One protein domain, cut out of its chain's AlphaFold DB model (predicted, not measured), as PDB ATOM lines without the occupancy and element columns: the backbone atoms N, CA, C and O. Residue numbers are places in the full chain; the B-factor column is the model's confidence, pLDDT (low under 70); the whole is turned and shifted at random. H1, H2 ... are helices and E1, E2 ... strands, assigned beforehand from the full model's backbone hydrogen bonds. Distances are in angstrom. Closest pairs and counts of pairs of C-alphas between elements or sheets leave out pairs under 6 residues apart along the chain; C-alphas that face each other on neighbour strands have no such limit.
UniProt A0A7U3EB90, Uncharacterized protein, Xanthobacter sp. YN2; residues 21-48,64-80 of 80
ATOM      1  N   ARG A  21       6.718 -12.949 -12.573       90.88
ATOM      2  CA  ARG A  21       5.302 -13.252 -12.305       90.88
ATOM      3  C   ARG A  21       4.648 -14.039 -13.438       90.88
ATOM      4  O   ARG A  21       3.528 -14.521 -13.263       90.88
ATOM      5  N   THR A  22       5.345 -14.170 -14.561       89.88
ATOM      6  CA  THR A  22       4.933 -14.902 -15.759       89.88
ATOM      7  C   THR A  22       6.033 -15.877 -16.177       89.88
ATOM      8  O   THR A  22       7.205 -15.674 -15.858       89.88
ATOM      9  N   ASP A  23       5.654 -16.945 -16.884       88.88
ATOM     10  CA  ASP A  23       6.619 -17.933 -17.391       88.88
ATOM     11  C   ASP A  23       7.604 -17.280 -18.380       88.88
ATOM     12  O   ASP A  23       8.795 -17.552 -18.332       88.88
ATOM     13  N   GLU A  24       7.128 -16.335 -19.201       88.50
ATOM     14  CA  GLU A  24       7.958 -15.567 -20.138       88.50
ATOM     15  C   GLU A  24       9.023 -14.722 -19.421       88.50
ATOM     16  O   GLU A  24      10.188 -14.721 -19.817       88.50
ATOM     17  N   ALA A  25       8.650 -14.056 -18.323       88.88
ATOM     18  CA  ALA A  25       9.595 -13.325 -17.485       88.88
ATOM     19  C   ALA A  25      10.641 -14.258 -16.857       88.88
ATOM     20  O   ALA A  25      11.825 -13.921 -16.824       88.88
ATOM     21  N   ALA A  26      10.222 -15.434 -16.378       87.19
ATOM     22  CA  ALA A  26      11.120 -16.417 -15.780       87.19
ATOM     23  C   ALA A  26      12.105 -17.006 -16.805       87.19
ATOM     24  O   ALA A  26      13.300 -17.103 -16.516       87.19
ATOM     25  N   ASP A  27      11.630 -17.342 -18.005       88.31
ATOM     26  CA  ASP A  27      12.465 -17.847 -19.099       88.31
ATOM     27  C   ASP A  27      13.477 -16.784 -19.549       88.31
ATOM     28  O   ASP A  27      14.674 -17.064 -19.644       88.31
ATOM     29  N   TRP A  28      13.038 -15.532 -19.723       87.81
ATOM     30  CA  TRP A  28      13.935 -14.429 -20.070       87.81
ATOM     31  C   TRP A  28      15.022 -14.228 -19.007       87.81
ATOM     32  O   TRP A  28      16.201 -14.083 -19.337       87.81
ATOM     33  N   ALA A  29      14.651 -14.277 -17.726       86.31
ATOM     34  CA  ALA A  29      15.588 -14.151 -16.615       86.31
ATOM     35  C   ALA A  29      16.633 -15.270 -16.613       86.31
ATOM     36  O   ALA A  29      17.823 -15.014 -16.429       86.31
ATOM     37  N   ALA A  30      16.201 -16.508 -16.856       83.88
ATOM     38  CA  ALA A  30      17.081 -17.664 -16.950       83.88
ATOM     39  C   ALA A  30      18.067 -17.564 -18.125       83.88
ATOM     40  O   ALA A  30      19.159 -18.122 -18.045       83.88
ATOM     41  N   GLU A  31      17.726 -16.846 -19.194       85.19
ATOM     42  CA  GLU A  31      18.626 -16.593 -20.323       85.19
ATOM     43  C   GLU A  31      19.606 -15.438 -20.052       85.19
ATOM     44  O   GLU A  31      20.784 -15.539 -20.408       85.19
ATOM     45  N   HIS A  32      19.153 -14.372 -19.381       82.19
ATOM     46  CA  HIS A  32      19.878 -13.096 -19.299       82.19
ATOM     47  C   HIS A  32      20.625 -12.861 -17.978       82.19
ATOM     48  O   HIS A  32      21.630 -12.155 -17.974       82.19
ATOM     49  N   PHE A  33      20.202 -13.448 -16.854       79.81
ATOM     50  CA  PHE A  33      20.805 -13.169 -15.534       79.81
ATOM     51  C   PHE A  33      22.007 -14.060 -15.196       79.81
ATOM     52  O   PHE A  33      22.488 -14.044 -14.063       79.81
ATOM     53  N   ASN A  34      22.502 -14.822 -16.172       59.62
ATOM     54  CA  ASN A  34      23.224 -16.082 -15.980       59.62
ATOM     55  C   ASN A  34      24.525 -16.074 -15.152       59.62
ATOM     56  O   ASN A  34      25.055 -17.156 -14.924       59.62
ATOM     57  N   GLU A  35      25.025 -14.945 -14.638       56.28
ATOM     58  CA  GLU A  35      26.178 -14.938 -13.715       56.28
ATOM     59  C   GLU A  35      26.151 -13.845 -12.621       56.28
ATOM     60  O   GLU A  35      26.850 -13.986 -11.619       56.28
ATOM     61  N   GLU A  36      25.350 -12.777 -12.752       55.56
ATOM     62  CA  GLU A  36      25.377 -11.638 -11.811       55.56
ATOM     63  C   GLU A  36      24.269 -11.657 -10.745       55.56
ATOM     64  O   GLU A  36      24.396 -10.986  -9.718       55.56
ATOM     65  N   ALA A  37      23.202 -12.437 -10.946       65.38
ATOM     66  CA  ALA A  37      22.098 -12.531  -9.995       65.38
ATOM     67  C   ALA A  37      22.116 -13.865  -9.243       65.38
ATOM     68  O   ALA A  37      22.238 -14.939  -9.830       65.38
ATOM     69  N   SER A  38      21.955 -13.806  -7.921       78.62
ATOM     70  CA  SER A  38      21.787 -15.016  -7.110       78.62
ATOM     71  C   SER A  38      20.312 -15.395  -7.047       78.62
ATOM     72  O   SER A  38      19.491 -14.577  -6.641       78.62
ATOM     73  N   LEU A  39      19.972 -16.632  -7.407       83.31
ATOM     74  CA  LEU A  39      18.630 -17.172  -7.186       83.31
ATOM     75  C   LEU A  39      18.409 -17.458  -5.696       83.31
ATOM     76  O   LEU A  39      19.216 -18.138  -5.056       83.31
ATOM     77  N   ASP A  40      17.314 -16.944  -5.144       82.19
ATOM     78  CA  ASP A  40      16.872 -17.288  -3.798       82.19
ATOM     79  C   ASP A  40      16.118 -18.635  -3.771       82.19
ATOM     80  O   ASP A  40      15.850 -19.271  -4.791       82.19
ATOM     81  N   GLN A  41      15.759 -19.092  -2.569       75.25
ATOM     82  CA  GLN A  41      15.031 -20.354  -2.369       75.25
ATOM     83  C   GLN A  41      13.589 -20.356  -2.916       75.25
ATOM     84  O   GLN A  41      12.944 -21.404  -2.917       75.25
ATOM     85  N   PHE A  42      13.069 -19.196  -3.319       78.12
ATOM     86  CA  PHE A  42      11.723 -19.001  -3.851       78.12
ATOM     87  C   PHE A  42      11.718 -18.771  -5.370       78.12
ATOM     88  O   PHE A  42      10.642 -18.611  -5.941       78.12
ATOM     89  N   GLY A  43      12.883 -18.817  -6.028       80.62
ATOM     90  CA  GLY A  43      13.005 -18.611  -7.471       80.62
ATOM     91  C   GLY A  43      13.124 -17.142  -7.881       80.62
ATOM     92  O   GLY A  43      12.992 -16.831  -9.060       80.62
ATOM     93  N   ASN A  44      13.373 -16.242  -6.931       88.00
ATOM     94  CA  ASN A  44      13.571 -14.828  -7.209       88.00
ATOM     95  C   ASN A  44      15.044 -14.525  -7.453       88.00
ATOM     96  O   ASN A  44      15.935 -15.182  -6.908       88.00
ATOM     97  N   TYR A  45      15.300 -13.456  -8.192       88.94
ATOM     98  CA  TYR A  45      16.647 -13.013  -8.498       88.94
ATOM     99  C   TYR A  45      17.072 -11.885  -7.558       88.94
ATOM    100  O   TYR A  45      16.429 -10.838  -7.471       88.94
ATOM    101  N   LEU A  46      18.170 -12.104  -6.842       89.44
ATOM    102  CA  LEU A  46      18.793 -11.134  -5.950       89.44
ATOM    103  C   LEU A  46      19.862 -10.364  -6.716       89.44
ATOM    104  O   LEU A  46      20.837 -10.950  -7.191       89.44
ATOM    105  N   VAL A  47      19.690  -9.049  -6.789       87.12
ATOM    106  CA  VAL A  47      20.563  -8.147  -7.544       87.12
ATOM    107  C   VAL A  47      21.085  -7.053  -6.622       87.12
ATOM    108  O   VAL A  47      20.355  -6.514  -5.787       87.12
ATOM    109  N   GLU A  48      22.366  -6.707  -6.739       86.50
ATOM    110  CA  GLU A  48      22.926  -5.620  -5.936       86.50
ATOM    111  C   GLU A  48      22.309  -4.260  -6.319       86.50
ATOM    112  O   GLU A  48      22.050  -4.002  -7.497       86.50
ATOM    113  N   GLY A  64      10.500  -4.940 -22.928       85.25
ATOM    114  CA  GLY A  64       9.080  -4.601 -23.043       85.25
ATOM    115  C   GLY A  64       8.195  -5.192 -21.945       85.25
ATOM    116  O   GLY A  64       6.988  -5.307 -22.146       85.25
ATOM    117  N   PHE A  65       8.771  -5.575 -20.803       88.25
ATOM    118  CA  PHE A  65       8.021  -6.142 -19.689       88.25
ATOM    119  C   PHE A  65       7.316  -5.075 -18.854       88.25
ATOM    120  O   PHE A  65       7.875  -4.015 -18.539       88.25
ATOM    121  N   THR A  66       6.119  -5.409 -18.378       88.12
ATOM    122  CA  THR A  66       5.400  -4.570 -17.418       88.12
ATOM    123  C   THR A  66       5.864  -4.896 -16.002       88.12
ATOM    124  O   THR A  66       5.709  -6.021 -15.519       88.12
ATOM    125  N   ILE A  67       6.420  -3.909 -15.294       85.75
ATOM    126  CA  ILE A  67       7.001  -4.122 -13.962       85.75
ATOM    127  C   ILE A  67       6.360  -3.228 -12.894       85.75
ATOM    128  O   ILE A  67       5.895  -2.112 -13.151       85.75
ATOM    129  N   THR A  68       6.388  -3.709 -11.654       88.56
ATOM    130  CA  THR A  68       6.044  -2.932 -10.458       88.56
ATOM    131  C   THR A  68       7.260  -2.796  -9.550       88.56
ATOM    132  O   THR A  68       7.998  -3.755  -9.355       88.56
ATOM    133  N   ILE A  69       7.470  -1.606  -8.988       86.62
ATOM    134  CA  ILE A  69       8.499  -1.324  -7.985       86.62
ATOM    135  C   ILE A  69       7.793  -1.011  -6.669       86.62
ATOM    136  O   ILE A  69       6.988  -0.081  -6.600       86.62
ATOM    137  N   GLU A  70       8.065  -1.798  -5.629       84.56
ATOM    138  CA  GLU A  70       7.453  -1.659  -4.298       84.56
ATOM    139  C   GLU A  70       5.911  -1.590  -4.352       84.56
ATOM    140  O   GLU A  70       5.262  -0.820  -3.639       84.56
ATOM    141  N   GLY A  71       5.309  -2.381  -5.249       77.12
ATOM    142  CA  GLY A  71       3.860  -2.414  -5.461       77.12
ATOM    143  C   GLY A  71       3.285  -1.215  -6.226       77.12
ATOM    144  O   GLY A  71       2.066  -1.032  -6.225       77.12
ATOM    145  N   ARG A  72       4.121  -0.394  -6.874       78.50
ATOM    146  CA  ARG A  72       3.704   0.695  -7.776       78.50
ATOM    147  C   ARG A  72       4.122   0.395  -9.210       78.50
ATOM    148  O   ARG A  72       5.273   0.063  -9.462       78.50
ATOM    149  N   GLU A  73       3.196   0.528 -10.149       72.06
ATOM    150  CA  GLU A  73       3.447   0.283 -11.573       72.06
ATOM    151  C   GLU A  73       4.403   1.323 -12.169       72.06
ATOM    152  O   GLU A  73       4.210   2.530 -11.993       72.06
ATOM    153  N   VAL A  74       5.433   0.868 -12.883       69.19
ATOM    154  CA  VAL A  74       6.492   1.746 -13.409       69.19
ATOM    155  C   VAL A  74       6.026   2.608 -14.581       69.19
ATOM    156  O   VAL A  74       6.525   3.721 -14.727       69.19
ATOM    157  N   ALA A  75       4.985   2.203 -15.317       60.56
ATOM    158  CA  ALA A  75       4.331   3.053 -16.319       60.56
ATOM    159  C   ALA A  75       3.832   4.396 -15.736       60.56
ATOM    160  O   ALA A  75       3.643   5.365 -16.465       60.56
ATOM    161  N   SER A  76       3.659   4.486 -14.409       52.75
ATOM    162  CA  SER A  76       3.315   5.729 -13.702       52.75
ATOM    163  C   SER A  76       4.519   6.579 -13.257       52.75
ATOM    164  O   SER A  76       4.333   7.703 -12.790       52.75
ATOM    165  N   LEU A  77       5.740   6.047 -13.371       52.75
ATOM    166  CA  LEU A  77       6.989   6.641 -12.879       52.75
ATOM    167  C   LEU A  77       7.890   7.185 -13.997       52.75
ATOM    168  O   LEU A  77       8.802   7.959 -13.701       52.75
ATOM    169  N   MET A  78       7.638   6.828 -15.259       48.03
ATOM    170  CA  MET A  78       8.367   7.370 -16.408       48.03
ATOM    171  C   MET A  78       7.667   8.636 -16.936       48.03
ATOM    172  O   MET A  78       6.473   8.587 -17.238       48.03
ATOM    173  N   PRO A  79       8.346   9.797 -17.006       47.38
ATOM    174  CA  PRO A  79       7.753  10.996 -17.583       47.38
ATOM    175  C   PRO A  79       7.613  10.839 -19.105       47.38
ATOM    176  O   PRO A  79       8.557  10.410 -19.761       47.38
ATOM    177  N   ASN A  80       6.438  11.208 -19.631       47.59
ATOM    178  CA  ASN A  80       6.180  11.378 -21.071       47.59
ATOM    179  C   ASN A  80       7.198  12.298 -21.758       47.59
ATOM    180  O   ASN A  80       7.605  13.298 -21.118       47.59
TER     181      ASN A  80
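What this domain is: This is residues 21 to 48 and 64 to 80 of the 80 residues of an uncharacterized protein of Xanthobacter sp. YN2 (UniProt A0A7U3EB90). This is a model with little regular structure, in two loosely joined pieces: helix H1 with a long loop that folds back into the short strand E1, and, past a cut, the short strand E2 with a tail that folds back beside it. The printed part has 45 residues, 16 of them in named elements, in the order H1, E1, E2; the class is mixed. The whole is loose, with a radius of gyration of the C-alphas of 12.4 A, and elongated, spanning 34 by 20 by 17 A.

How they stand to each other: H1, residues 23 to 32, has every O i to N i+4 pair within hydrogen-bond range. E1, residues 45 to 47, is only just apart from H1, closest 8.3 A. Residues 38 to 39 pair antiparallel with residues 45 to 46 of E1. E2, residues 67 to 69, is apart from H1 and from E1. Its residues 68 to 69 pair antiparallel with residues 72 to 73. E1 and E2 pair with no named strand.

Where its parts are: H1 begins at C-alpha 23 (6.619, -17.933, -17.391) and measures 14.2 A. E1 measures 6.3 A. E2 measures 6.8 A and ends at C-alpha 69 (8.499, -1.324, -7.985).

The domain as a whole: The C-alphas of Gln 41 and Asn 80, the two farthest apart, are 37.9 A apart. H1 to E1 is a long link of 12 residues. Residues 49 to 63 are not printed; C-alphas 48 and 64 are 22.0 A apart. The pLDDT is under 70 in residues 34 to 37 and 74 to 80.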